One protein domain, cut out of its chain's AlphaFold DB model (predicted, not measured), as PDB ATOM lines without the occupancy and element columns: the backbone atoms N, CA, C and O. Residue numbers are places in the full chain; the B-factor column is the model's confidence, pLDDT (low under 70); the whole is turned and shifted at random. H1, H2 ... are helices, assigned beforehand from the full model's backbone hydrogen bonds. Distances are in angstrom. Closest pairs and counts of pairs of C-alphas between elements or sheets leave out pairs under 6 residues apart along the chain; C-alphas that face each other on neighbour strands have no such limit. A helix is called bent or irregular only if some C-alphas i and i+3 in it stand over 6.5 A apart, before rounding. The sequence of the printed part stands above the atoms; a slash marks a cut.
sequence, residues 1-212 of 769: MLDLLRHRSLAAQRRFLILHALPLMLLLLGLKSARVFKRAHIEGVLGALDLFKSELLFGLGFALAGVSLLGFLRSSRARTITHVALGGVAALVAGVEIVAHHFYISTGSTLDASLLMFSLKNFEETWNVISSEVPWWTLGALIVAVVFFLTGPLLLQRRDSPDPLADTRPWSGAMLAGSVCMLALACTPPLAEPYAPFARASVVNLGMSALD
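What this domain is: This is residues 1 to 212 of the 769 residues of the protein "LTA synthase family protein" of Bradymonadales bacterium TMQ1 (UniProt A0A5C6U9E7). Long helices H1, H3, H4 and H7 lie side by side as a bundle along the longest axis, with H4 nearest the middle and H8 packed along H3. Toward the end where H4 finishes, short H9 runs crosswise from H4 to H5, and residues 120 to 125, of which 123 to 125 belong to H6, stick out. The printed part has 212 residues with nine named helices, H1 to H9 in chain order, and no named strand; the class is all helix. It is compact, with a radius of gyration of the C-alphas of 18.9 A, and spans 57 by 39 by 29 A.

Where its parts are: Find C-alpha 2 at (260.679, 271.961, 256.453), where H1, residues 2 to 37, begins. By its hydrogen bonds it was assigned as one helix, but it is bent, with C-alphas 19 and 22 6.9 A apart; its arms are H1a, residues 2 to 19, and H1b, residues 22 to 37. Next come H2, 44 to 51, H3, 53 to 72, and H4, 76 to 107, 46.2 A long. H5, 113 to 121, H6, 123 to 133, H7, 136 to 155, and H8, 169 to 186, follow; H9, 202 to 211, ends at (260.299, 309.217, 281.181).

How they stand to each other: Start at the hub, H4: it touches H7 at Ala 91 and Val 146, closest C-alphas 4.9 A apart, opposite ways. H3 and H4 form a hairpin. H1b touches H3, closest C-alphas Met 25 and Gly 59, 5.2 A. H8 touches H3 at a shallow tilt of 26 degrees. H2 is close to H1b but not clearly touching. Not every O i to N i+4 pair is within hydrogen-bond range in H1a, 11 of 14, H6, 5 of 7, H7, 14 of 16, and H8, 12 of 14.

The domain as a whole: The printed part has no cut. The links H7 to H8 and H8 to H9 are long. Confidence is under 70 at residues 1 to 11, 40 to 41 and 153 to 171.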
ATOM      1  N   MET A   1     260.250 270.243 252.504       46.09
ATOM      2  CA  MET A   1     259.652 271.585 252.738       46.09
ATOM      3  C   MET A   1     260.121 272.219 254.051       46.09
ATOM      4  O   MET A   1     260.487 273.387 254.037       46.09
ATOM      5  N   LEU A   2     260.170 271.470 255.163       47.31
ATOM      6  CA  LEU A   2     260.679 271.961 256.453       47.31
ATOM      7  C   LEU A   2     262.170 272.362 256.410       47.31
ATOM      8  O   LEU A   2     262.492 273.440 256.898       47.31
ATOM      9  N   ASP A   3     263.044 271.604 255.737       46.44
ATOM     10  CA  ASP A   3     264.480 271.946 255.613       46.44
ATOM     11  C   ASP A   3     264.763 273.189 254.756       46.44
ATOM     12  O   ASP A   3     265.559 274.045 255.129       46.44
ATOM     13  N   LEU A   4     264.014 273.386 253.667       49.69
ATOM     14  CA  LEU A   4     264.082 274.609 252.851       49.69
ATOM     15  C   LEU A   4     263.662 275.866 253.631       49.69
ATOM     16  O   LEU A   4     264.216 276.947 253.426       49.69
ATOM     17  N   LEU A   5     262.690 275.740 254.539       48.50
ATOM     18  CA  LEU A   5     262.283 276.835 255.421       48.50
ATOM     19  C   LEU A   5     263.314 277.094 256.536       48.50
ATOM     20  O   LEU A   5     263.454 278.253 256.942       48.50
ATOM     21  N   ARG A   6     264.042 276.053 256.984       52.09
ATOM     22  CA  ARG A   6     265.127 276.110 257.987       52.09
ATOM     23  C   ARG A   6     266.351 276.878 257.469       52.09
ATOM     24  O   ARG A   6     266.700 277.891 258.069       52.09
ATOM     25  N   HIS A   7     266.910 276.505 256.312       54.94
ATOM     26  CA  HIS A   7     268.093 277.180 255.738       54.94
ATOM     27  C   HIS A   7     267.875 278.685 255.498       54.94
ATOM     28  O   HIS A   7     268.770 279.501 255.705       54.94
ATOM     29  N   ARG A   8     266.653 279.087 255.126       56.44
ATOM     30  CA  ARG A   8     266.317 280.500 254.885       56.44
ATOM     31  C   ARG A   8     266.227 281.353 256.160       56.44
ATOM     32  O   ARG A   8     266.263 282.573 256.059       56.44
ATOM     33  N   SER A   9     266.028 280.757 257.342       56.78
ATOM     34  CA  SER A   9     265.880 281.505 258.611       56.78
ATOM     35  C   SER A   9     267.240 281.932 259.152       56.78
ATOM     36  O   SER A   9     267.451 283.114 259.412       56.78
ATOM     37  N   LEU A  10     268.192 281.004 259.165       67.94
ATOM     38  CA  LEU A  10     269.572 281.249 259.581       67.94
ATOM     39  C   LEU A  10     270.288 282.234 258.654       67.94
ATOM     40  O   LEU A  10     270.972 283.140 259.121       67.94
ATOM     41  N   ALA A  11     270.058 282.128 257.342       69.94
ATOM     42  CA  ALA A  11     270.599 283.078 256.374       69.94
ATOM     43  C   ALA A  11     270.077 284.512 256.596       69.94
ATOM     44  O   ALA A  11     270.821 285.471 256.404       69.94
ATOM     45  N   ALA A  12     268.818 284.673 257.022       74.12
ATOM     46  CA  ALA A  12     268.243 285.982 257.332       74.12
ATOM     47  C   ALA A  12     268.799 286.559 258.646       74.12
ATOM     48  O   ALA A  12     269.151 287.737 258.686       74.12
ATOM     49  N   GLN A  13     268.934 285.731 259.688       81.88
ATOM     50  CA  GLN A  13     269.546 286.116 260.966       81.88
ATOM     51  C   GLN A  13     271.015 286.526 260.780       81.88
ATOM     52  O   GLN A  13     271.412 287.602 261.216       81.88
ATOM     53  N   ARG A  14     271.807 285.723 260.053       83.62
ATOM     54  CA  ARG A  14     273.209 286.033 259.725       83.62
ATOM     55  C   ARG A  14     273.332 287.339 258.944       83.62
ATOM     56  O   ARG A  14     274.174 288.168 259.272       83.62
ATOM     57  N   ARG A  15     272.475 287.551 257.940       83.12
ATOM     58  CA  ARG A  15     272.436 288.811 257.184       83.12
ATOM     59  C   ARG A  15     272.082 290.001 258.065       83.12
ATOM     60  O   ARG A  15     272.710 291.038 257.931       83.12
ATOM     61  N   PHE A  16     271.100 289.872 258.957       87.75
ATOM     62  CA  PHE A  16     270.779 290.930 259.918       87.75
ATOM     63  C   PHE A  16     271.974 291.263 260.819       87.75
ATOM     64  O   PHE A  16     272.305 292.433 260.970       87.75
ATOM     65  N   LEU A  17     272.670 290.255 261.349       89.50
ATOM     66  CA  LEU A  17     273.841 290.490 262.193       89.50
ATOM     67  C   LEU A  17     274.963 291.222 261.446       89.50
ATOM     68  O   LEU A  17     275.505 292.187 261.971       89.50
ATOM     69  N   ILE A  18     275.284 290.797 260.220       87.88
ATOM     70  CA  ILE A  18     276.393 291.366 259.435       87.88
ATOM     71  C   ILE A  18     276.058 292.754 258.878       87.88
ATOM     72  O   ILE A  18     276.937 293.605 258.818       87.88
ATOM     73  N   LEU A  19     274.817 292.979 258.442       87.62
ATOM     74  CA  LEU A  19     274.435 294.208 257.737       87.62
ATOM     75  C   LEU A  19     273.862 295.285 258.653       87.62
ATOM     76  O   LEU A  19     273.933 296.454 258.303       87.62
ATOM     77  N   HIS A  20     273.304 294.900 259.803       90.31
ATOM     78  CA  HIS A  20     272.620 295.828 260.702       90.31
ATOM     79  C   HIS A  20     273.258 295.853 262.082       90.31
ATOM     80  O   HIS A  20     273.802 296.875 262.483       90.31
ATOM     81  N   ALA A  21     273.235 294.731 262.805       92.62
ATOM     82  CA  ALA A  21     273.598 294.737 264.222       92.62
ATOM     83  C   ALA A  21     275.085 295.044 264.466       92.62
ATOM     84  O   ALA A  21     275.400 295.902 265.286       92.62
ATOM     85  N   LEU A  22     275.999 294.376 263.751       93.62
ATOM     86  CA  LEU A  22     277.437 294.586 263.916       93.62
ATOM     87  C   LEU A  22     277.878 295.985 263.448       93.62
ATOM     88  O   LEU A  22     278.549 296.653 264.232       93.62
ATOM     89  N   PRO A  23     277.498 296.482 262.250       93.75
ATOM     90  CA  PRO A  23     277.845 297.841 261.839       93.75
ATOM     91  C   PRO A  23     277.287 298.910 262.777       93.75
ATOM     92  O   PRO A  23     278.002 299.850 263.107       93.75
ATOM     93  N   LEU A  24     276.045 298.746 263.256       94.88
ATOM     94  CA  LEU A  24     275.462 299.670 264.227       94.88
ATOM     95  C   LEU A  24     276.265 299.672 265.529       94.88
ATOM     96  O   LEU A  24     276.640 300.732 266.007       94.88
ATOM     97  N   MET A  25     276.589 298.495 266.072       95.25
ATOM     98  CA  MET A  25     277.389 298.389 267.293       95.25
ATOM     99  C   MET A  25     278.775 299.027 267.128       95.25
ATOM    100  O   MET A  25     279.227 299.738 268.020       95.25
ATOM    101  N   LEU A  26     279.435 298.829 265.981       95.25
ATOM    102  CA  LEU A  26     280.722 299.466 265.685       95.25
ATOM    103  C   LEU A  26     280.608 300.992 265.594       95.25
ATOM    104  O   LEU A  26     281.485 301.685 266.104       95.25
ATOM    105  N   LEU A  27     279.535 301.515 264.992       94.31
ATOM    106  CA  LEU A  27     279.272 302.954 264.937       94.31
ATOM    107  C   LEU A  27     279.067 303.540 266.341       94.31
ATOM    108  O   LEU A  27     279.733 304.515 266.686       94.31
ATOM    109  N   LEU A  28     278.199 302.922 267.154       94.31
ATOM    110  CA  LEU A  28     277.927 303.354 268.532       94.31
ATOM    111  C   LEU A  28     279.223 303.395 269.356       94.31
ATOM    112  O   LEU A  28     279.544 304.408 269.972       94.31
ATOM    113  N   LEU A  29     280.008 302.314 269.320       94.06
ATOM    114  CA  LEU A  29     281.272 302.230 270.055       94.06
ATOM    115  C   LEU A  29     282.326 303.202 269.516       94.06
ATOM    116  O   LEU A  29     283.076 303.772 270.306       94.06
ATOM    117  N   GLY A  30     282.388 303.419 268.201       93.56
ATOM    118  CA  GLY A  30     283.319 304.360 267.579       93.56
ATOM    119  C   GLY A  30     283.058 305.807 268.004       93.56
ATOM    120  O   GLY A  30     283.968 306.483 268.481       93.56
ATOM    121  N   LEU A  31     281.803 306.261 267.912       92.50
ATOM    122  CA  LEU A  31     281.411 307.616 268.319       92.50
ATOM    123  C   LEU A  31     281.497 307.810 269.837       92.50
ATOM    124  O   LEU A  31     281.933 308.867 270.303       92.50
ATOM    125  N   LYS A  32     281.153 306.786 270.629       91.38
ATOM    126  CA  LYS A  32     281.364 306.792 272.081       91.38
ATOM    127  C   LYS A  32     282.846 306.892 272.436       91.38
ATOM    128  O   LYS A  32     283.201 307.706 273.281       91.38
ATOM    129  N   SER A  33     283.712 306.150 271.743       90.62
ATOM    130  CA  SER A  33     285.165 306.226 271.944       90.62
ATOM    131  C   SER A  33     285.677 307.641 271.706       90.62
ATOM    132  O   SER A  33     286.363 308.183 272.565       90.62
ATOM    133  N   ALA A  34     285.283 308.275 270.598       87.81
ATOM    134  CA  ALA A  34     285.674 309.650 270.297       87.81
ATOM    135  C   ALA A  34     285.250 310.649 271.396       87.81
ATOM    136  O   ALA A  34     286.025 311.542 271.730       87.81
ATOM    137  N   ARG A  35     284.061 310.477 271.999       87.38
ATOM    138  CA  ARG A  35     283.595 311.316 273.123       87.38
ATOM    139  C   ARG A  35     284.391 311.074 274.404       87.38
ATOM    140  O   ARG A  35     284.810 312.028 275.048       87.38
ATOM    141  N   VAL A  36     284.627 309.809 274.750       84.81
ATOM    142  CA  VAL A  36     285.390 309.426 275.948       84.81
ATOM    143  C   VAL A  36     286.837 309.923 275.850       84.81
ATOM    144  O   VAL A  36     287.328 310.514 276.803       84.81
ATOM    145  N   PHE A  37     287.496 309.783 274.694       81.56
ATOM    146  CA  PHE A  37     288.876 310.253 274.494       81.56
ATOM    147  C   PHE A  37     289.051 311.770 274.606       81.56
ATOM    148  O   PHE A  37     290.158 312.223 274.878       81.56
ATOM    149  N   LYS A  38     287.987 312.553 274.401       75.69
ATOM    150  CA  LYS A  38     288.021 314.010 274.570       75.69
ATOM    151  C   LYS A  38     287.802 314.467 276.017       75.69
ATOM    152  O   LYS A  38     287.899 315.662 276.276       75.69
ATOM    153  N   ARG A  39     287.496 313.572 276.964       72.06
ATOM    154  CA  ARG A  39     287.345 313.965 278.372       72.06
ATOM    155  C   ARG A  39     288.700 314.177 279.027       72.06
ATOM    156  O   ARG A  39     289.599 313.351 278.900       72.06
ATOM    157  N   ALA A  40     288.788 315.252 279.805       57.56
ATOM    158  CA  ALA A  40     289.962 315.558 280.612       57.56
ATOM    159  C   ALA A  40     290.170 314.554 281.762       57.56
ATOM    160  O   ALA A  40     291.305 314.307 282.160       57.56
ATOM    161  N   HIS A  41     289.090 313.952 282.281       66.81
ATOM    162  CA  HIS A  41     289.145 313.050 283.431       66.81
ATOM    163  C   HIS A  41     288.233 311.828 283.253       66.81
ATOM    164  O   HIS A  41     287.061 311.968 282.892       66.81
ATOM    165  N   ILE A  42     288.786 310.641 283.518       74.50
ATOM    166  CA  ILE A  42     288.096 309.343 283.558       74.50
ATOM    167  C   ILE A  42     288.655 308.566 284.752       74.50
ATOM    168  O   ILE A  42     289.873 308.545 284.954       74.50
ATOM    169  N   GLU A  43     287.799 307.889 285.515       75.00
ATOM    170  CA  GLU A  43     288.190 307.092 286.686       75.00
ATOM    171  C   GLU A  43     288.870 305.760 286.304       75.00
ATOM    172  O   GLU A  43     288.368 304.650 286.512       75.00
ATOM    173  N   GLY A  44     290.058 305.860 285.706       80.12
ATOM    174  CA  GLY A  44     290.877 304.718 285.309       80.12
ATOM    175  C   GLY A  44     290.232 303.817 284.247       80.12
ATOM    176  O   GLY A  44     289.229 304.136 283.614       80.12
ATOM    177  N   VAL A  45     290.836 302.644 284.023       82.12
ATOM    178  CA  VAL A  45     290.417 301.722 282.947       82.12
ATOM    179  C   VAL A  45     289.036 301.112 283.211       82.12
ATOM    180  O   VAL A  45     288.275 300.893 282.271       82.12
ATOM    181  N   LEU A  46     288.694 300.835 284.473       82.81
ATOM    182  CA  LEU A  46     287.385 300.279 284.825       82.81
ATOM    183  C   LEU A  46     286.267 301.315 284.660       82.81
ATOM    184  O   LEU A  46     285.236 300.962 284.093       82.81
ATOM    185  N   GLY A  47     286.492 302.574 285.060       80.38
ATOM    186  CA  GLY A  47     285.559 303.671 284.791       80.38
ATOM    187  C   GLY A  47     285.364 303.882 283.292       80.38
ATOM    188  O   GLY A  47     284.231 303.918 282.813       80.38
ATOM    189  N   ALA A  48     286.459 303.862 282.522       80.44
ATOM    190  CA  ALA A  48     286.397 303.934 281.064       80.44
ATOM    191  C   ALA A  48     285.522 302.822 280.463       80.44
ATOM    192  O   ALA A  48     284.668 303.106 279.633       80.44
ATOM    193  N   LEU A  49     285.707 301.562 280.880       84.31
ATOM    194  CA  LEU A  49     284.921 300.426 280.385       84.31
ATOM    195  C   LEU A  49     283.444 300.507 280.786       84.31
ATOM    196  O   LEU A  49     282.575 300.142 279.992       84.31
ATOM    197  N   ASP A  50     283.154 300.992 281.990       87.06
ATOM    198  CA  ASP A  50     281.789 301.139 282.489       87.06
ATOM    199  C   ASP A  50     280.997 302.188 281.692       87.06
ATOM    200  O   ASP A  50     279.816 301.990 281.409       87.06
ATOM    201  N   LEU A  51     281.661 303.235 281.182       88.25
ATOM    202  CA  LEU A  51     281.038 304.194 280.263       88.25
ATOM    203  C   LEU A  51     280.541 303.545 278.964       88.25
ATOM    204  O   LEU A  51     279.565 304.033 278.402       88.25
ATOM    205  N   PHE A  52     281.154 302.457 278.481       91.25
ATOM    206  CA  PHE A  52     280.703 301.736 277.276       91.25
ATOM    207  C   PHE A  52     279.594 300.714 277.549       91.25
ATOM    208  O   PHE A  52     279.051 300.122 276.609       91.25
ATOM    209  N   LYS A  53     279.257 300.466 278.823       92.44
ATOM    210  CA  LYS A  53     278.278 299.451 279.229       92.44
ATOM    211  C   LYS A  53     276.951 299.632 278.493       92.44
ATOM    212  O   LYS A  53     276.410 298.661 277.965       92.44
ATOM    213  N   SER A  54     276.430 300.858 278.448       92.56
ATOM    214  CA  SER A  54     275.120 301.133 277.854       92.56
ATOM    215  C   SER A  54     275.103 300.848 276.348       92.56
ATOM    216  O   SER A  54     274.206 300.148 275.881       92.56
ATOM    217  N   GLU A  55     276.117 301.281 275.590       93.62
ATOM    218  CA  GLU A  55     276.231 301.015 274.149       93.62
ATOM    219  C   GLU A  55     276.377 299.521 273.844       93.62
ATOM    220  O   GLU A  55     275.723 299.011 272.930       93.62
ATOM    221  N   LEU A  56     277.197 298.807 274.625       94.38
ATOM    222  CA  LEU A  56     277.389 297.366 274.471       94.38
ATOM    223  C   LEU A  56     276.087 296.607 274.724       94.38
ATOM    224  O   LEU A  56     275.676 295.796 273.894       94.38
ATOM    225  N   LEU A  57     275.418 296.883 275.845       95.69
ATOM    226  CA  LEU A  57     274.167 296.223 276.215       95.69
ATOM    227  C   LEU A  57     273.035 296.569 275.245       95.69
ATOM    228  O   LEU A  57     272.286 295.678 274.843       95.69
ATOM    229  N   PHE A  58     272.937 297.827 274.812       95.62
ATOM    230  CA  PHE A  58     271.963 298.239 273.809       95.62
ATOM    231  C   PHE A  58     272.198 297.516 272.476       95.62
ATOM    232  O   PHE A  58     271.274 296.910 271.928       95.62
ATOM    233  N   GLY A  59     273.441 297.507 271.980       95.44
ATOM    234  CA  GLY A  59     273.811 296.828 270.738       95.44
ATOM    235  C   GLY A  59     273.548 295.320 270.789       95.44
ATOM    236  O   GLY A  59     272.965 294.755 269.859       95.44
ATOM    237  N   LEU A  60     273.900 294.667 271.902       95.88
ATOM    238  CA  LEU A  60     273.642 293.242 272.117       95.88
ATOM    239  C   LEU A  60     272.141 292.949 272.227       95.88
ATOM    240  O   LEU A  60     271.648 291.993 271.626       95.88
ATOM    241  N   GLY A  61     271.400 293.802 272.936       95.75
ATOM    242  CA  GLY A  61     269.946 293.739 273.037       95.75
ATOM    243  C   GLY A  61     269.275 293.845 271.672       95.75
ATOM    244  O   GLY A  61     268.426 293.011 271.347       95.75
ATOM    245  N   PHE A  62     269.704 294.793 270.836       96.00
ATOM    246  CA  PHE A  62     269.219 294.956 269.467       96.00
ATOM    247  C   PHE A  62     269.540 293.736 268.592       96.00
ATOM    248  O   PHE A  62     268.670 293.229 267.876       96.00
ATOM    249  N   ALA A  63     270.763 293.203 268.693       95.19
ATOM    250  CA  ALA A  63     271.174 292.003 267.970       95.19
ATOM    251  C   ALA A  63     270.296 290.790 268.336       95.19
ATOM    252  O   ALA A  63     269.774 290.096 267.459       95.19
ATOM    253  N   LEU A  64     270.084 290.558 269.633       94.62
ATOM    254  CA  LEU A  64     269.249 289.469 270.139       94.62
ATOM    255  C   LEU A  64     267.774 289.637 269.739       94.62
ATOM    256  O   LEU A  64     267.149 288.656 269.325       94.62
ATOM    257  N   ALA A  65     267.237 290.863 269.791       93.62
ATOM    258  CA  ALA A  65     265.874 291.164 269.352       93.62
ATOM    259  C   ALA A  65     265.680 290.802 267.878       93.62
ATOM    260  O   ALA A  65     264.759 290.061 267.532       93.62
ATOM    261  N   GLY A  66     266.571 291.276 267.003       91.69
ATOM    262  CA  GLY A  66     266.453 291.034 265.569       91.69
ATOM    263  C   GLY A  66     266.610 289.558 265.200       91.69
ATOM    264  O   GLY A  66     265.827 289.037 264.401       91.69
ATOM    265  N   VAL A  67     267.552 288.843 265.829       91.00
ATOM    266  CA  VAL A  67     267.707 287.390 265.637       91.00
ATOM    267  C   VAL A  67     266.456 286.641 266.100       91.00
ATOM    268  O   VAL A  67     265.974 285.761 265.380       91.00
ATOM    269  N   SER A  68     265.901 287.005 267.259       90.00
ATOM    270  CA  SER A  68     264.684 286.396 267.802       90.00
ATOM    271  C   SER A  68     263.471 286.625 266.891       90.00
ATOM    272  O   SER A  68     262.835 285.659 266.457       90.00
ATOM    273  N   LEU A  69     263.210 287.877 266.499       89.56
ATOM    274  CA  LEU A  69     262.102 288.250 265.614       89.56
ATOM    275  C   LEU A  69     262.176 287.508 264.273       89.56
ATOM    276  O   LEU A  69     261.193 286.911 263.837       89.56
ATOM    277  N   LEU A  70     263.352 287.457 263.641       86.31
ATOM    278  CA  LEU A  70     263.549 286.721 262.385       86.31
ATOM    279  C   LEU A  70     263.443 285.193 262.555       86.31
ATOM    280  O   LEU A  70     263.120 284.494 261.588       86.31
ATOM    281  N   GLY A  71     263.695 284.680 263.763       83.56
ATOM    282  CA  GLY A  71     263.554 283.268 264.127       83.56
ATOM    283  C   GLY A  71     262.096 282.815 264.265       83.56
ATOM    284  O   GLY A  71     261.754 281.711 263.831       83.56
ATOM    285  N   PHE A  72     261.215 283.678 264.786       83.69
ATOM    286  CA  PHE A  72     259.780 283.388 264.924       83.69
ATOM    287  C   PHE A  72     259.027 283.353 263.583       83.69
ATOM    288  O   PHE A  72     257.998 282.683 263.446       83.69
ATOM    289  N   LEU A  73     259.535 284.047 262.561       81.75
ATOM    290  CA  LEU A  73     258.827 284.242 261.299       81.75
ATOM    291  C   LEU A  73     258.989 283.065 260.330       81.75
ATOM    292  O   LEU A  73     260.079 282.723 259.867       81.75
ATOM    293  N   ARG A  74     257.853 282.482 259.930       71.31
ATOM    294  CA  ARG A  74     257.803 281.363 258.967       71.31
ATOM    295  C   ARG A  74     257.739 281.824 257.507       71.31
ATOM    296  O   ARG A  74     258.272 281.157 256.619       71.31
ATOM    297  N   SER A  75     257.124 282.978 257.248       77.06
ATOM    298  CA  SER A  75     256.953 283.530 255.899       77.06
ATOM    299  C   SER A  75     258.235 284.196 255.394       77.06
ATOM    300  O   SER A  75     258.904 284.932 256.117       77.06
ATOM    301  N   SER A  76     258.589 283.952 254.127       72.31
ATOM    302  CA  SER A  76     259.704 284.655 253.473       72.31
ATOM    303  C   SER A  76     259.419 286.151 253.354       72.31
ATOM    304  O   SER A  76     260.298 286.957 253.622       72.31
ATOM    305  N   ARG A  77     258.175 286.511 253.010       76.56
ATOM    306  CA  ARG A  77     257.745 287.905 252.880       76.56
ATOM    307  C   ARG A  77     257.797 288.626 254.225       76.56
ATOM    308  O   ARG A  77     258.329 289.724 254.293       76.56
ATOM    309  N   ALA A  78     257.312 287.981 255.289       77.25
ATOM    310  CA  ALA A  78     257.370 288.555 256.633       77.25
ATOM    311  C   ALA A  78     258.819 288.781 257.090       77.25
ATOM    312  O   ALA A  78     259.130 289.849 257.592       77.25
ATOM    313  N   ARG A  79     259.730 287.831 256.831       80.44
ATOM    314  CA  ARG A  79     261.160 288.004 257.142       80.44
ATOM    315  C   ARG A  79     261.795 289.166 256.389       80.44
ATOM    316  O   ARG A  79     262.546 289.914 256.996       80.44
ATOM    317  N   THR A  80     261.498 289.330 255.100       81.44
ATOM    318  CA  THR A  80     261.994 290.480 254.331       81.44
ATOM    319  C   THR A  80     261.471 291.795 254.905       81.44
ATOM    320  O   THR A  80     262.265 292.699 255.128       81.44
ATOM    321  N   ILE A  81     260.170 291.883 255.206       84.75
ATOM    322  CA  ILE A  81     259.565 293.079 255.814       84.75
ATOM    323  C   ILE A  81     260.228 293.392 257.159       84.75
ATOM    324  O   ILE A  81     260.660 294.517 257.378       84.75
ATOM    325  N   THR A  82     260.371 292.399 258.040       86.31
ATOM    326  CA  THR A  82     261.026 292.576 259.342       86.31
ATOM    327  C   THR A  82     262.495 292.959 259.202       86.31
ATOM    328  O   THR A  82     262.969 293.791 259.960       86.31
ATOM    329  N   HIS A  83     263.223 292.406 258.230       85.62
ATOM    330  CA  HIS A  83     264.621 292.772 257.982       85.62
ATOM    331  C   HIS A  83     264.763 294.230 257.529       85.62
ATOM    332  O   HIS A  83     265.630 294.936 258.034       85.62
ATOM    333  N   VAL A  84     263.874 294.698 256.647       86.25
ATOM    334  CA  VAL A  84     263.804 296.111 256.234       86.25
ATOM    335  C   VAL A  84     263.428 297.006 257.414       86.25
ATOM    336  O   VAL A  84     264.074 298.025 257.623       86.25
ATOM    337  N   ALA A  85     262.441 296.611 258.223       89.69
ATOM    338  CA  ALA A  85     262.048 297.360 259.416       89.69
ATOM    339  C   ALA A  85     263.204 297.478 260.425       89.69
ATOM    340  O   ALA A  85     263.465 298.563 260.930       89.69
ATOM    341  N   LEU A  86     263.942 296.390 260.666       91.69
ATOM    342  CA  LEU A  86     265.139 296.392 261.513       91.69
ATOM    343  C   LEU A  86     266.251 297.285 260.943       91.69
ATOM    344  O   LEU A  86     266.925 297.960 261.713       91.69
ATOM    345  N   GLY A  87     266.415 297.329 259.617       91.31
ATOM    346  CA  GLY A  87     267.310 298.282 258.954       91.31
ATOM    347  C   GLY A  87     266.866 299.733 259.143       91.31
ATOM    348  O   GLY A  87     267.689 300.586 259.444       91.31
ATOM    349  N   GLY A  88     265.562 300.010 259.065       91.94
ATOM    350  CA  GLY A  88     265.002 301.325 259.385       91.94
ATOM    351  C   GLY A  88     265.259 301.744 260.835       91.94
ATOM    352  O   GLY A  88     265.672 302.873 261.079       91.94
ATOM    353  N   VAL A  89     265.101 300.823 261.793       93.81
ATOM    354  CA  VAL A  89     265.452 301.073 263.202       93.81
ATOM    355  C   VAL A  89     266.952 301.333 263.354       93.81
ATOM    356  O   VAL A  89     267.328 302.287 264.024       93.81
ATOM    357  N   ALA A  90     267.815 300.542 262.707       94.25
ATOM    358  CA  ALA A  90     269.262 300.762 262.745       94.25
ATOM    359  C   ALA A  90     269.658 302.121 262.142       94.25
ATOM    360  O   ALA A  90     270.475 302.824 262.730       94.25
ATOM    361  N   ALA A  91     269.037 302.521 261.026       93.31
ATOM    362  CA  ALA A  91     269.227 303.833 260.411       93.31
ATOM    363  C   ALA A  91     268.823 304.973 261.358       93.31
ATOM    364  O   ALA A  91     269.566 305.940 261.498       93.31
ATOM    365  N   LEU A  92     267.677 304.841 262.038       92.81
ATOM    366  CA  LEU A  92     267.203 305.828 263.006       92.81
ATOM    367  C   LEU A  92     268.155 305.949 264.202       92.81
ATOM    368  O   LEU A  92     268.555 307.055 264.548       92.81
ATOM    369  N   VAL A  93     268.553 304.822 264.804       94.19
ATOM    370  CA  VAL A  93     269.496 304.809 265.936       94.19
ATOM    371  C   VAL A  93     270.841 305.411 265.526       94.19
ATOM    372  O   VAL A  93     271.389 306.224 266.263       94.19
ATOM    373  N   ALA A  94     271.359 305.047 264.350       94.00
ATOM    374  CA  ALA A  94     272.594 305.609 263.816       94.00
ATOM    375  C   ALA A  94     272.487 307.125 263.596       94.00
ATOM    376  O   ALA A  94     273.397 307.857 263.972       94.00
ATOM    377  N   GLY A  95     271.373 307.597 263.028       91.25
ATOM    378  CA  GLY A  95     271.118 309.023 262.832       91.25
ATOM    379  C   GLY A  95     271.082 309.791 264.153       91.25
ATOM    380  O   GLY A  95     271.776 310.793 264.288       91.25
ATOM    381  N   VAL A  96     270.348 309.280 265.147       91.38
ATOM    382  CA  VAL A  96     270.305 309.866 266.497       91.38
ATOM    383  C   VAL A  96     271.693 309.903 267.129       91.38
ATOM    384  O   VAL A  96     272.062 310.919 267.703       91.38
ATOM    385  N   GLU A  97     272.476 308.828 267.018       93.06
ATOM    386  CA  GLU A  97     273.824 308.789 267.588       93.06
ATOM    387  C   GLU A  97     274.765 309.800 266.918       93.06
ATOM    388  O   GLU A  97     275.517 310.474 267.615       93.06
ATOM    389  N   ILE A  98     274.712 309.942 265.589       92.25
ATOM    390  CA  ILE A  98     275.522 310.925 264.848       92.25
ATOM    391  C   ILE A  98     275.153 312.351 265.272       92.25
ATOM    392  O   ILE A  98     276.043 313.145 265.572       92.25
ATOM    393  N   VAL A  99     273.855 312.661 265.348       90.38
ATOM    394  CA  VAL A  99     273.366 313.980 265.784       90.38
ATOM    395  C   VAL A  99     273.753 314.252 267.235       90.38
ATOM    396  O   VAL A  99     274.306 315.304 267.525       90.38
ATOM    397  N   ALA A 100     273.530 313.301 268.144       90.19
ATOM    398  CA  ALA A 100     273.870 313.456 269.556       90.19
ATOM    399  C   ALA A 100     275.384 313.564 269.790       90.19
ATOM    400  O   ALA A 100     275.814 314.281 270.692       90.19
ATOM    401  N   HIS A 101     276.199 312.865 268.992       90.62
ATOM    402  CA  HIS A 101     277.649 313.025 269.011       90.62
ATOM    403  C   HIS A 101     278.037 314.444 268.608       90.62
ATOM    404  O   HIS A 101     278.759 315.097 269.352       90.62
ATOM    405  N   HIS A 102     277.538 314.919 267.466       89.88
ATOM    406  CA  HIS A 102     277.853 316.255 266.967       89.88
ATOM    407  C   HIS A 102     277.407 317.347 267.944       89.88
ATOM    408  O   HIS A 102     278.218 318.170 268.350       89.88
ATOM    409  N   PHE A 103     276.165 317.263 268.424       88.44
ATOM    410  CA  PHE A 103     275.610 318.176 269.422       88.44
ATOM    411  C   PHE A 103     276.474 318.261 270.689       88.44
ATOM    412  O   PHE A 103     276.743 319.352 271.184       88.44
ATOM    413  N   TYR A 104     276.965 317.122 271.189       88.00
ATOM    414  CA  TYR A 104     277.861 317.104 272.345       88.00
ATOM    415  C   TYR A 104     279.214 317.759 272.056       88.00
ATOM    416  O   TYR A 104     279.779 318.402 272.933       88.00
ATOM    417  N   ILE A 105     279.756 317.590 270.851       85.81
ATOM    418  CA  ILE A 105     281.043 318.193 270.492       85.81
ATOM    419  C   ILE A 105     280.923 319.714 270.343       85.81
ATOM    420  O   ILE A 105     281.847 320.400 270.769       85.81
ATOM    421  N   SER A 106     279.802 320.217 269.814       85.25
ATOM    422  CA  SER A 106     279.536 321.660 269.718       85.25
ATOM    423  C   SER A 106     279.269 322.301 271.082       85.25
ATOM    424  O   SER A 106     279.818 323.351 271.375       85.25
ATOM    425  N   THR A 107     278.467 321.664 271.947       84.94
ATOM    426  CA  THR A 107     277.906 322.330 273.149       84.94
ATOM    427  C   THR A 107     278.440 321.805 274.486       84.94
ATOM    428  O   THR A 107     278.217 322.388 275.548       84.94
ATOM    429  N   GLY A 108     279.062 320.623 274.495       83.38
ATOM    430  CA  GLY A 108     279.358 319.880 275.726       83.38
ATOM    431  C   GLY A 108     278.119 319.300 276.431       83.38
ATOM    432  O   GLY A 108     278.211 318.767 277.544       83.38
ATOM    433  N   SER A 109     276.937 319.389 275.816       84.31
ATOM    434  CA  SER A 109     275.657 318.948 276.381       84.31
ATOM    435  C   SER A 109     275.132 317.682 275.703       84.31
ATOM    436  O   SER A 109     275.467 317.347 274.571       84.31
ATOM    437  N   THR A 110     274.337 316.900 276.432       85.38
ATOM    438  CA  THR A 110     273.726 315.672 275.904       85.38
ATOM    439  C   THR A 110     272.367 315.981 275.312       85.38
ATOM    440  O   THR A 110     271.586 316.671 275.954       85.38
ATOM    441  N   LEU A 111     272.053 315.397 274.156       86.31
ATOM    442  CA  LEU A 111     270.722 315.509 273.572       86.31
ATOM    443  C   LEU A 111     269.678 314.837 274.483       86.31
ATOM    444  O   LEU A 111     269.792 313.644 274.796       86.31
ATOM    445  N   ASP A 112     268.663 315.596 274.880       84.75
ATOM    446  CA  ASP A 112     267.521 315.134 275.668       84.75
ATOM    447  C   ASP A 112     266.198 315.263 274.887       84.75
ATOM    448  O   ASP A 112     266.117 315.861 273.809       84.75
ATOM    449  N   ALA A 113     265.149 314.627 275.410       86.38
ATOM    450  CA  ALA A 113     263.849 314.578 274.757       86.38
ATOM    451  C   ALA A 113     263.149 315.940 274.698       86.38
ATOM    452  O   ALA A 113     262.407 316.189 273.748       86.38
ATOM    453  N   SER A 114     263.357 316.809 275.687       83.81
ATOM    454  CA  SER A 114     262.730 318.126 275.720       83.81
ATOM    455  C   SER A 114     263.302 319.014 274.617       83.81
ATOM    456  O   SER A 114     262.522 319.592 273.857       83.81
ATOM    457  N   LEU A 115     264.629 319.027 274.453       86.56
ATOM    458  CA  LEU A 115     265.304 319.769 273.393       86.56
ATOM    459  C   LEU A 115     264.899 319.242 272.014       86.56
ATOM    460  O   LEU A 115     264.493 320.013 271.150       86.56
ATOM    461  N   LEU A 116     264.894 317.914 271.825       87.00
ATOM    462  CA  LEU A 116     264.436 317.306 270.573       87.00
ATOM    463  C   LEU A 116     262.989 317.704 270.241       87.00
ATOM    464  O   LEU A 116     262.679 318.039 269.098       87.00
ATOM    465  N   MET A 117     262.090 317.677 271.229       84.19
ATOM    466  CA  MET A 117     260.694 318.068 271.030       84.19
ATOM    467  C   MET A 117     260.538 319.565 270.761       84.19
ATOM    468  O   MET A 117     259.675 319.935 269.964       84.19
ATOM    469  N   PHE A 118     261.349 320.412 271.396       83.56
ATOM    470  CA  PHE A 118     261.395 321.844 271.119       83.56
ATOM    471  C   PHE A 118     261.848 322.103 269.677       83.56
ATOM    472  O   PHE A 118     261.108 322.730 268.918       83.56
ATOM    473  N   SER A 119     262.978 321.531 269.247       85.06
ATOM    474  CA  SER A 119     263.485 321.674 267.875       85.06
ATOM    475  C   SER A 119     262.512 321.129 266.827       85.06
ATOM    476  O   SER A 119     262.359 321.718 265.767       85.06
ATOM    477  N   LEU A 120     261.802 320.027 267.100       83.44
ATOM    478  CA  LEU A 120     260.796 319.495 266.170       83.44
ATOM    479  C   LEU A 120     259.561 320.396 266.046       83.44
ATOM    480  O   LEU A 120     259.002 320.515 264.955       83.44
ATOM    481  N   LYS A 121     259.119 321.013 267.149       78.94
ATOM    482  CA  LYS A 121     257.980 321.944 267.148       78.94
ATOM    483  C   LYS A 121     258.329 323.268 266.472       78.94
ATOM    484  O   LYS A 121     257.498 323.795 265.741       78.94
ATOM    485  N   ASN A 122     259.558 323.739 266.664       80.81
ATOM    486  CA  ASN A 122     260.061 325.017 266.165       80.81
ATOM    487  C   ASN A 122     261.083 324.816 265.033       80.81
ATOM    488  O   ASN A 122     262.079 325.532 264.949       80.81
ATOM    489  N   PHE A 123     260.884 323.803 264.182       82.56
ATOM    490  CA  PHE A 123     261.898 323.370 263.212       82.56
ATOM    491  C   PHE A 123     262.315 324.473 262.238       82.56
ATOM    492  O   PHE A 123     263.491 324.591 261.930       82.56
ATOM    493  N   GLU A 124     261.373 325.284 261.757       78.12
ATOM    494  CA  GLU A 124     261.673 326.361 260.807       78.12
ATOM    495  C   GLU A 124     262.579 327.437 261.423       78.12
ATOM    496  O   GLU A 124     263.555 327.840 260.796       78.12
ATOM    497  N   GLU A 125     262.310 327.830 262.670       79.25
ATOM    498  CA  GLU A 125     263.108 328.821 263.403       79.25
ATOM    499  C   GLU A 125     264.474 328.251 263.816       79.25
ATOM    500  O   GLU A 125     265.512 328.882 263.624       79.25
ATOM    501  N   THR A 126     264.490 327.021 264.339       83.75
ATOM    502  CA  THR A 126     265.710 326.363 264.839       83.75
ATOM    503  C   THR A 126     266.609 325.822 263.730       83.75
ATOM    504  O   THR A 126     267.785 325.570 263.977       83.75
ATOM    505  N   TRP A 127     266.110 325.666 262.497       84.19
ATOM    506  CA  TRP A 127     266.903 325.142 261.384       84.19
ATOM    507  C   TRP A 127     268.144 325.985 261.103       84.19
ATOM    508  O   TRP A 127     269.194 325.413 260.833       84.19
ATOM    509  N   ASN A 128     268.048 327.314 261.195       83.31
ATOM    510  CA  ASN A 128     269.194 328.188 260.940       83.31
ATOM    511  C   ASN A 128     270.321 327.926 261.949       83.31
ATOM    512  O   ASN A 128     271.441 327.674 261.514       83.31
ATOM    513  N   VAL A 129     269.982 327.843 263.242       83.62
ATOM    514  CA  VAL A 129     270.897 327.478 264.343       83.62
ATOM    515  C   VAL A 129     271.483 326.078 264.137       83.62
ATOM    516  O   VAL A 129     272.680 325.851 264.244       83.62
ATOM    517  N   ILE A 130     270.646 325.097 263.793       83.75
ATOM    518  CA  ILE A 130     271.122 323.726 263.559       83.75
ATOM    519  C   ILE A 130     272.062 323.690 262.348       83.75
ATOM    520  O   ILE A 130     273.040 322.950 262.340       83.75
ATOM    521  N   SER A 131     271.766 324.452 261.298       83.00
ATOM    522  CA  SER A 131     272.520 324.416 260.048       83.00
ATOM    523  C   SER A 131     273.858 325.151 260.106       83.00
ATOM    524  O   SER A 131     274.759 324.752 259.368       83.00
ATOM    525  N   SER A 132     274.003 326.175 260.959       82.50
ATOM    526  CA  SER A 132     275.302 326.803 261.241       82.50
ATOM    527  C   SER A 132     276.205 325.838 262.002       82.50
ATOM    528  O   SER A 132     277.370 325.671 261.656       82.50
ATOM    529  N   GLU A 133     275.626 325.099 262.948       82.94
ATOM    530  CA  GLU A 133     276.364 324.162 263.786       82.94
ATOM    531  C   GLU A 133     276.688 322.835 263.100       82.94
ATOM    532  O   GLU A 133     277.662 322.183 263.462       82.94
ATOM    533  N   VAL A 134     275.891 322.379 262.126       84.12
ATOM    534  CA  VAL A 134     276.055 321.056 261.500       84.12
ATOM    535  C   VAL A 134     276.952 321.131 260.257       84.12
ATOM    536  O   VAL A 134     276.512 321.556 259.184       84.12
ATOM    537  N   PRO A 135     278.185 320.600 260.309       85.31
ATOM    538  CA  PRO A 135     279.089 320.635 259.177       85.31
ATOM    539  C   PRO A 135     278.679 319.623 258.103       85.31
ATOM    540  O   PRO A 135     278.075 318.575 258.360       85.31
ATOM    541  N   TRP A 136     279.093 319.893 256.862       85.25
ATOM    542  CA  TRP A 136     278.747 319.084 255.687       85.25
ATOM    543  C   TRP A 136     279.131 317.599 255.818       85.25
ATOM    544  O   TRP A 136     278.464 316.731 255.249       85.25
ATOM    545  N   TRP A 137     280.181 317.280 256.580       85.31
ATOM    546  CA  TRP A 137     280.610 315.901 256.813       85.31
ATOM    547  C   TRP A 137     279.678 315.147 257.773       85.31
ATOM    548  O   TRP A 137     279.480 313.948 257.576       85.31
ATOM    549  N   THR A 138     279.039 315.819 258.739       87.62
ATOM    550  CA  THR A 138     278.009 315.223 259.612       87.62
ATOM    551  C   THR A 138     276.784 314.841 258.789       87.62
ATOM    552  O   THR A 138     276.290 313.715 258.886       87.62
ATOM    553  N   LEU A 139     276.348 315.733 257.891       86.94
ATOM    554  CA  LEU A 139     275.264 315.442 256.952       86.94
ATOM    555  C   LEU A 139     275.631 314.283 256.010       86.94
ATOM    556  O   LEU A 139     274.829 313.373 255.797       86.94
ATOM    557  N   GLY A 140     276.862 314.273 255.493       89.50
ATOM    558  CA  GLY A 140     277.389 313.171 254.690       89.50
ATOM    559  C   GLY A 140     277.375 311.836 255.441       89.50
ATOM    560  O   GLY A 140     276.900 310.836 254.900       89.50
ATOM    561  N   ALA A 141     277.825 311.816 256.699       88.06
ATOM    562  CA  ALA A 141     277.809 310.629 257.552       88.06
ATOM    563  C   ALA A 141     276.382 310.123 257.804       88.06
ATOM    564  O   ALA A 141     276.133 308.919 257.704       88.06
ATOM    565  N   LEU A 142     275.435 311.031 258.058       89.62
ATOM    566  CA  LEU A 142     274.022 310.703 258.238       89.62
ATOM    567  C   LEU A 142     273.428 310.074 256.969       89.62
ATOM    568  O   LEU A 142     272.817 309.008 257.038       89.62
ATOM    569  N   ILE A 143     273.667 310.676 255.800       91.19
ATOM    570  CA  ILE A 143     273.210 310.141 254.508       91.19
ATOM    571  C   ILE A 143     273.815 308.756 254.256       91.19
ATOM    572  O   ILE A 143     273.087 307.828 253.904       91.19
ATOM    573  N   VAL A 144     275.125 308.588 254.462       90.81
ATOM    574  CA  VAL A 144     275.811 307.301 254.276       90.81
ATOM    575  C   VAL A 144     275.239 306.238 255.211       90.81
ATOM    576  O   VAL A 144     274.931 305.141 254.743       90.81
ATOM    577  N   ALA A 145     275.043 306.548 256.494       89.00
ATOM    578  CA  ALA A 145     274.468 305.619 257.464       89.00
ATOM    579  C   ALA A 145     273.038 305.213 257.071       89.00
ATOM    580  O   ALA A 145     272.726 304.020 257.010       89.00
ATOM    581  N   VAL A 146     272.187 306.183 256.727       88.25
ATOM    582  CA  VAL A 146     270.801 305.939 256.305       88.25
ATOM    583  C   VAL A 146     270.758 305.086 255.036       88.25
ATOM    584  O   VAL A 146     270.074 304.062 255.004       88.25
ATOM    585  N   VAL A 147     271.527 305.439 254.003       88.81
ATOM    586  CA  VAL A 147     271.590 304.665 252.755       88.81
ATOM    587  C   VAL A 147     272.129 303.260 253.019       88.81
ATOM    588  O   VAL A 147     271.557 302.293 252.510       88.81
ATOM    589  N   PHE A 148     273.171 303.110 253.837       89.62
ATOM    590  CA  PHE A 148     273.756 301.814 254.175       89.62
ATOM    591  C   PHE A 148     272.736 300.885 254.846       89.62
ATOM    592  O   PHE A 148     272.505 299.777 254.354       89.62
ATOM    593  N   PHE A 149     272.070 301.340 255.910       90.62
ATOM    594  CA  PHE A 149     271.112 300.514 256.651       90.62
ATOM    595  C   PHE A 149     269.795 300.284 255.889       90.62
ATOM    596  O   PHE A 149     269.185 299.223 256.033       90.62
ATOM    597  N   LEU A 150     269.361 301.206 255.021       85.88
ATOM    598  CA  LEU A 150     268.145 301.018 254.217       85.88
ATOM    599  C   LEU A 150     268.373 300.173 252.951       85.88
ATOM    600  O   LEU A 150     267.504 299.386 252.577       85.88
ATOM    601  N   THR A 151     269.524 300.309 252.283       80.44
ATOM    602  CA  THR A 151     269.760 299.716 250.947       80.44
ATOM    603  C   THR A 151     270.794 298.593 250.924       80.44
ATOM    604  O   THR A 151     270.712 297.711 250.064       80.44
ATOM    605  N   GLY A 152     271.718 298.547 251.889       71.69
ATOM    606  CA  GLY A 152     272.722 297.485 252.013       71.69
ATOM    607  C   GLY A 152     272.139 296.061 251.953       71.69
ATOM    608  O   GLY A 152     272.678 295.211 251.235       71.69
ATOM    609  N   PRO A 153     270.985 295.781 252.596       66.94
ATOM    610  CA  PRO A 153     270.298 294.490 252.501       66.94
ATOM    611  C   PRO A 153     269.759 294.127 251.121       66.94
ATOM    612  O   PRO A 153     269.578 292.943 250.847       66.94
ATOM    613  N   LEU A 154     269.462 295.110 250.270       66.12
ATOM    614  CA  LEU A 154     268.931 294.885 248.924       66.12
ATOM    615  C   LEU A 154     270.055 294.583 247.925       66.12
ATOM    616  O   LEU A 154     269.891 293.729 247.059       66.12
ATOM    617  N   LEU A 155     271.214 295.226 248.089       63.22
ATOM    618  CA  LEU A 155     272.374 295.071 247.205       63.22
ATOM    619  C   LEU A 155     273.158 293.772 247.461       63.22
ATOM    620  O   LEU A 155     273.725 293.193 246.535       63.22
ATOM    621  N   LEU A 156     273.152 293.275 248.701       60.41
ATOM    622  CA  LEU A 156     273.843 292.040 249.099       60.41
ATOM    623  C   LEU A 156     272.946 290.791 249.066       60.41
ATOM    624  O   LEU A 156     273.369 289.710 249.483       60.41
ATOM    625  N   GLN A 157     271.731 290.889 248.508       59.41
ATOM    626  CA  GLN A 157     270.890 289.736 248.157       59.41
ATOM    627  C   GLN A 157     271.464 288.966 246.954       59.41
ATOM    628  O   GLN A 157     270.834 288.833 245.906       59.41
ATOM    629  N   ARG A 158     272.663 288.390 247.089       55.31
ATOM    630  CA  ARG A 158     273.058 287.289 246.204       55.31
ATOM    631  C   ARG A 158     272.287 286.026 246.599       55.31
ATOM    632  O   ARG A 158     271.942 285.818 247.762       55.31
ATOM    633  N   ARG A 159     271.963 285.202 245.596       50.69
ATOM    634  CA  ARG A 159     271.367 283.866 245.755       50.69
ATOM    635  C   ARG A 159     272.270 283.034 246.676       50.69
ATOM    636  O   ARG A 159     273.307 282.564 246.226       50.69
ATOM    637  N   ASP A 160     271.882 282.868 247.937       49.50
ATOM    638  CA  ASP A 160     272.603 281.993 248.865       49.50
ATOM    639  C   ASP A 160     272.497 280.526 248.416       49.50
ATOM    640  O   ASP A 160     271.399 280.008 248.176       49.50
ATOM    641  N   SER A 161     273.651 279.863 248.356       45.44
ATOM    642  CA  SER A 161     273.781 278.406 248.385       45.44
ATOM    643  C   SER A 161     273.414 277.881 249.785       45.44
ATOM    644  O   SER A 161     273.632 278.584 250.773       45.44
ATOM    645  N   PRO A 162     272.842 276.670 249.911       44.06
ATOM    646  CA  PRO A 162     272.438 276.127 251.205       44.06
ATOM    647  C   PRO A 162     273.663 275.823 252.080       44.06
ATOM    648  O   PRO A 162     274.444 274.932 251.764       44.06
ATOM    649  N   ASP A 163     273.811 276.558 253.182       46.25
ATOM    650  CA  ASP A 163     274.829 276.326 254.217       46.25
ATOM    651  C   ASP A 163     274.234 275.415 255.323       46.25
ATOM    652  O   ASP A 163     273.097 275.670 255.758       46.25
ATOM    653  N   PRO A 164     274.912 274.337 255.770       44.06
ATOM    654  CA  PRO A 164     274.336 273.344 256.671       44.06
ATOM    655  C   PRO A 164     274.790 273.540 258.127       44.06
ATOM    656  O   PRO A 164     275.719 272.874 258.564       44.06
ATOM    657  N   LEU A 165     274.118 274.390 258.916       44.47
ATOM    658  CA  LEU A 165     274.306 274.427 260.380       44.47
ATOM    659  C   LEU A 165     272.997 274.699 261.159       44.47
ATOM    660  O   LEU A 165     272.147 275.448 260.705       44.47
ATOM    661  N   ALA A 166     272.884 274.014 262.306       46.56
ATOM    662  CA  ALA A 166     271.886 273.907 263.395       46.56
ATOM    663  C   ALA A 166     270.657 274.856 263.549       46.56
ATOM    664  O   ALA A 166     270.701 276.057 263.312       46.56
ATOM    665  N   ASP A 167     269.568 274.278 264.087       48.50
ATOM    666  CA  ASP A 167     268.256 274.876 264.414       48.50
ATOM    667  C   ASP A 167     268.311 275.849 265.621       48.50
ATOM    668  O   ASP A 167     268.536 275.429 266.754       48.50
ATOM    669  N   THR A 168     268.071 277.153 265.408       53.53
ATOM    670  CA  THR A 168     268.048 278.189 266.471       53.53
ATOM    671  C   THR A 168     266.661 278.415 267.093       53.53
ATOM    672  O   THR A 168     266.527 279.188 268.043       53.53
ATOM    673  N   ARG A 169     265.612 277.721 266.617       57.31
ATOM    674  CA  ARG A 169     264.220 277.893 267.089       57.31
ATOM    675  C   ARG A 169     263.963 277.621 268.578       57.31
ATOM    676  O   ARG A 169     263.117 278.328 269.123       57.31
ATOM    677  N   PRO A 170     264.634 276.669 269.263       58.94
ATOM    678  CA  PRO A 170     264.416 276.473 270.699       58.94
ATOM    679  C   PRO A 170     264.855 277.688 271.529       58.94
ATOM    680  O   PRO A 170     264.407 277.860 272.657       58.94
ATOM    681  N   TRP A 171     265.711 278.544 270.963       69.81
ATOM    682  CA  TRP A 171     266.363 279.639 271.669       69.81
ATOM    683  C   TRP A 171     265.755 281.010 271.370       69.81
ATOM    684  O   TRP A 171     266.073 281.955 272.078       69.81
ATOM    685  N   SER A 172     264.853 281.157 270.387       79.56
ATOM    686  CA  SER A 172     264.287 282.473 270.034       79.56
ATOM    687  C   SER A 172     263.568 283.146 271.214       79.56
ATOM    688  O   SER A 172     263.739 284.345 271.426       79.56
ATOM    689  N   GLY A 173     262.838 282.383 272.034       80.94
ATOM    690  CA  GLY A 173     262.227 282.902 273.265       80.94
ATOM    691  C   GLY A 173     263.261 283.332 274.312       80.94
ATOM    692  O   GLY A 173     263.157 284.425 274.861       80.94
ATOM    693  N   ALA A 174     264.306 282.525 274.525       86.12
ATOM    694  CA  ALA A 174     265.409 282.864 275.426       86.12
ATOM    695  C   ALA A 174     266.201 284.094 274.944       86.12
ATOM    696  O   ALA A 174     266.575 284.936 275.750       86.12
ATOM    697  N   MET A 175     266.402 284.244 273.630       87.88
ATOM    698  CA  MET A 175     267.036 285.420 273.024       87.88
ATOM    699  C   MET A 175     266.179 286.675 273.177       87.88
ATOM    700  O   MET A 175     266.730 287.747 273.400       87.88
ATOM    701  N   LEU A 176     264.848 286.561 273.098       89.69
ATOM    702  CA  LEU A 176     263.956 287.691 273.364       89.69
ATOM    703  C   LEU A 176     264.035 288.117 274.834       89.69
ATOM    704  O   LEU A 176     264.221 289.295 275.111       89.69
ATOM    705  N   ALA A 177     263.957 287.163 275.765       90.44
ATOM    706  CA  ALA A 177     264.124 287.445 277.191       90.44
ATOM    707  C   ALA A 177     265.501 288.064 277.484       90.44
ATOM    708  O   ALA A 177     265.591 289.062 278.197       90.44
ATOM    709  N   GLY A 178     266.560 287.529 276.871       93.38
ATOM    710  CA  GLY A 178     267.909 288.082 276.942       93.38
ATOM    711  C   GLY A 178     267.986 289.505 276.391       93.38
ATOM    712  O   GLY A 178     268.558 290.368 277.040       93.38
ATOM    713  N   SER A 179     267.358 289.779 275.245       93.81
ATOM    714  CA  SER A 179     267.268 291.121 274.664       93.81
ATOM    715  C   SER A 179     266.595 292.114 275.612       93.81
ATOM    716  O   SER A 179     267.162 293.170 275.876       93.81
ATOM    717  N   VAL A 180     265.442 291.749 276.185       92.69
ATOM    718  CA  VAL A 180     264.737 292.577 277.178       92.69
ATOM    719  C   VAL A 180     265.629 292.849 278.389       92.69
ATOM    720  O   VAL A 180     265.721 293.993 278.821       92.69
ATOM    721  N   CYS A 181     266.336 291.835 278.897       95.12
ATOM    722  CA  CYS A 181     267.271 292.015 280.011       95.12
ATOM    723  C   CYS A 181     268.424 292.962 279.647       95.12
ATOM    724  O   CYS A 181     268.732 293.860 280.421       95.12
ATOM    725  N   MET A 182     269.046 292.793 278.474       95.31
ATOM    726  CA  MET A 182     270.142 293.659 278.026       95.31
ATOM    727  C   MET A 182     269.674 295.108 277.844       95.31
ATOM    728  O   MET A 182     270.344 296.020 278.313       95.31
ATOM    729  N   LEU A 183     268.507 295.330 277.230       92.62
ATOM    730  CA  LEU A 183     267.939 296.671 277.054       92.62
ATOM    731  C   LEU A 183     267.561 297.313 278.396       92.62
ATOM    732  O   LEU A 183     267.852 298.486 278.601       92.62
ATOM    733  N   ALA A 184     266.989 296.551 279.334       91.81
ATOM    734  CA  ALA A 184     266.695 297.045 280.679       91.81
ATOM    735  C   ALA A 184     267.974 297.432 281.439       91.81
ATOM    736  O   ALA A 184     268.031 298.483 282.074       91.81
ATOM    737  N   LEU A 185     269.030 296.618 281.334       92.06
ATOM    738  CA  LEU A 185     270.328 296.929 281.932       92.06
ATOM    739  C   LEU A 185     271.014 298.116 281.240       92.06
ATOM    740  O   LEU A 185     271.688 298.888 281.918       92.06
ATOM    741  N   ALA A 186     270.811 298.316 279.934       91.75
ATOM    742  CA  ALA A 186     271.337 299.473 279.206       91.75
ATOM    743  C   ALA A 186     270.766 300.809 279.717       91.75
ATOM    744  O   ALA A 186     271.446 301.831 279.607       91.75
ATOM    745  N   CYS A 187     269.560 300.801 280.300       89.19
ATOM    746  CA  CYS A 187     268.942 301.967 280.942       89.19
ATOM    747  C   CYS A 187     269.586 302.336 282.288       89.19
ATOM    748  O   CYS A 187     269.471 303.482 282.734       89.19
ATOM    749  N   THR A 188     270.271 301.394 282.943       87.12
ATOM    750  CA  THR A 188     270.938 301.668 284.223       87.12
ATOM    751  C   THR A 188     272.177 302.537 284.002       87.12
ATOM    752  O   THR A 188     272.966 302.236 283.098       87.12
ATOM    753  N   PRO A 189     272.382 303.600 284.803       80.25
ATOM    754  CA  PRO A 189     273.607 304.383 284.716       80.25
ATOM    755  C   PRO A 189     274.832 303.500 285.041       80.25
ATOM    756  O   PRO A 189     274.686 302.452 285.686       80.25
ATOM    757  N   PRO A 190     276.031 303.841 284.544       82.25
ATOM    758  CA  PRO A 190     277.286 303.227 284.979       82.25
ATOM    759  C   PRO A 190     277.460 303.387 286.500       82.25
ATOM    760  O   PRO A 190     276.897 304.289 287.111       82.25
ATOM    761  N   LEU A 191     278.178 302.455 287.116       83.31
ATOM    762  CA  LEU A 191     278.443 302.422 288.555       83.31
ATOM    763  C   LEU A 191     279.606 303.336 288.957       83.31
ATOM    764  O   LEU A 191     279.534 303.949 290.015       83.31
ATOM    765  N   ALA A 192     280.663 303.395 288.146       81.12
ATOM    766  CA  ALA A 192     281.844 304.210 288.418       81.12
ATOM    767  C   ALA A 192     281.575 305.692 288.127       81.12
ATOM    768  O   ALA A 192     281.890 306.551 288.934       81.12
ATOM    769  N   GLU A 193     280.918 305.987 287.003       77.00
ATOM    770  CA  GLU A 193     280.667 307.368 286.579       77.00
ATOM    771  C   GLU A 193     279.183 307.638 286.273       77.00
ATOM    772  O   GLU A 193     278.845 307.986 285.137       77.00
ATOM    773  N   PRO A 194     278.270 307.472 287.252       75.94
ATOM    774  CA  PRO A 194     276.813 307.503 287.036       75.94
ATOM    775  C   PRO A 194     276.295 308.790 286.383       75.94
ATOM    776  O   PRO A 194     275.251 308.778 285.733       75.94
ATOM    777  N   TYR A 195     277.065 309.860 286.534       75.19
ATOM    778  CA  TYR A 195     276.793 311.230 286.121       75.19
ATOM    779  C   TYR A 195     277.596 311.688 284.903       75.19
ATOM    780  O   TYR A 195     277.513 312.846 284.498       75.19
ATOM    781  N   ALA A 196     278.426 310.815 284.329       73.00
ATOM    782  CA  ALA A 196     279.172 311.190 283.145       73.00
ATOM    783  C   ALA A 196     278.206 311.671 282.050       73.00
ATOM    784  O   ALA A 196     277.183 311.013 281.798       73.00
ATOM    785  N   PRO A 197     278.540 312.758 281.328       70.88
ATOM    786  CA  PRO A 197     277.836 313.074 280.097       70.88
ATOM    787  C   PRO A 197     277.839 311.815 279.224       70.88
ATOM    788  O   PRO A 197     278.806 311.053 279.250       70.88
ATOM    789  N   PHE A 198     276.736 311.540 278.516       76.62
ATOM    790  CA  PHE A 198     276.562 310.335 277.690       76.62
ATOM    791  C   PHE A 198     276.850 309.006 278.425       76.62
ATOM    792  O   PHE A 198     277.183 308.017 277.782       76.62
ATOM    793  N   ALA A 199     276.672 308.928 279.749       80.94
ATOM    794  CA  ALA A 199     276.702 307.686 280.535       80.94
ATOM    795  C   ALA A 199     275.810 306.565 279.958       80.94
ATOM    796  O   ALA A 199     276.071 305.373 280.134       80.94
ATOM    797  N   ARG A 200     274.755 306.957 279.236       87.50
ATOM    798  CA  ARG A 200     273.864 306.075 278.484       87.50
ATOM    799  C   ARG A 200     274.067 306.265 276.981       87.50
ATOM    800  O   ARG A 200     274.373 307.369 276.532       87.50
ATOM    801  N   ALA A 201     273.799 305.215 276.205       88.69
ATOM    802  CA  ALA A 201     273.678 305.324 274.752       88.69
ATOM    803  C   ALA A 201     272.650 306.411 274.395       88.69
ATOM    804  O   ALA A 201     271.624 306.520 275.066       88.69
ATOM    805  N   SER A 202     272.876 307.198 273.340       90.75
ATOM    806  CA  SER A 202     272.111 308.439 273.112       90.75
ATOM    807  C   SER A 202     270.601 308.195 272.968       90.75
ATOM    808  O   SER A 202     269.790 308.918 273.538       90.75
ATOM    809  N   VAL A 203     270.205 307.104 272.305       89.75
ATOM    810  CA  VAL A 203     268.795 306.674 272.203       89.75
ATOM    811  C   VAL A 203     268.181 306.261 273.543       89.75
ATOM    812  O   VAL A 203     266.995 306.484 273.777       89.75
ATOM    813  N   VAL A 204     268.982 305.680 274.437       89.12
ATOM    814  CA  VAL A 204     268.558 305.340 275.798       89.12
ATOM    815  C   VAL A 204     268.444 306.614 276.628       89.12
ATOM    816  O   VAL A 204     267.473 306.762 277.361       89.12
ATOM    817  N   ASN A 205     269.378 307.560 276.482       88.38
ATOM    818  CA  ASN A 205     269.315 308.859 277.147       88.38
ATOM    819  C   ASN A 205     268.033 309.622 276.787       88.38
ATOM    820  O   ASN A 205     267.304 310.039 277.682       88.38
ATOM    821  N   LEU A 206     267.705 309.707 275.494       87.88
ATOM    822  CA  LEU A 206     266.449 310.296 275.023       87.88
ATOM    823  C   LEU A 206     265.233 309.615 275.660       87.88
ATOM    824  O   LEU A 206     264.379 310.288 276.228       87.88
ATOM    825  N   GLY A 207     265.181 308.279 275.635       86.75
ATOM    826  CA  GLY A 207     264.085 307.525 276.247       86.75
ATOM    827  C   GLY A 207     263.956 307.764 277.755       86.75
ATOM    828  O   GLY A 207     262.850 307.968 278.245       86.75
ATOM    829  N   MET A 208     265.075 307.785 278.483       84.44
ATOM    830  CA  MET A 208     265.089 308.035 279.927       84.44
ATOM    831  C   MET A 208     264.678 309.471 280.260       84.44
ATOM    832  O   MET A 208     263.851 309.656 281.143       84.44
ATOM    833  N   SER A 209     265.173 310.466 279.520       83.19
ATOM    834  CA  SER A 209     264.788 311.873 279.712       83.19
ATOM    835  C   SER A 209     263.309 312.136 279.403       83.19
ATOM    836  O   SER A 209     262.684 312.957 280.058       83.19
ATOM    837  N   ALA A 210     262.700 311.394 278.469       82.19
ATOM    838  CA  ALA A 210     261.260 311.480 278.204       82.19
ATOM    839  C   ALA A 210     260.397 310.853 279.320       82.19
ATOM    840  O   ALA A 210     259.224 311.203 279.476       82.19
ATOM    841  N   LEU A 211     260.953 309.878 280.051       79.12
ATOM    842  CA  LEU A 211     260.299 309.217 281.181       79.12
ATOM    843  C   LEU A 211     260.529 309.948 282.503       79.12
ATOM    844  O   LEU A 211     259.728 309.756 283.420       79.12
ATOM    845  N   ASP A 212     261.584 310.758 282.598       70.56
ATOM    846  CA  ASP A 212     261.841 311.606 283.752       70.56
ATOM    847  C   ASP A 212     260.779 312.708 283.836       70.56
ATOM    848  O   ASP A 212     260.903 313.814 283.317       70.56
TER     849      ASP A 212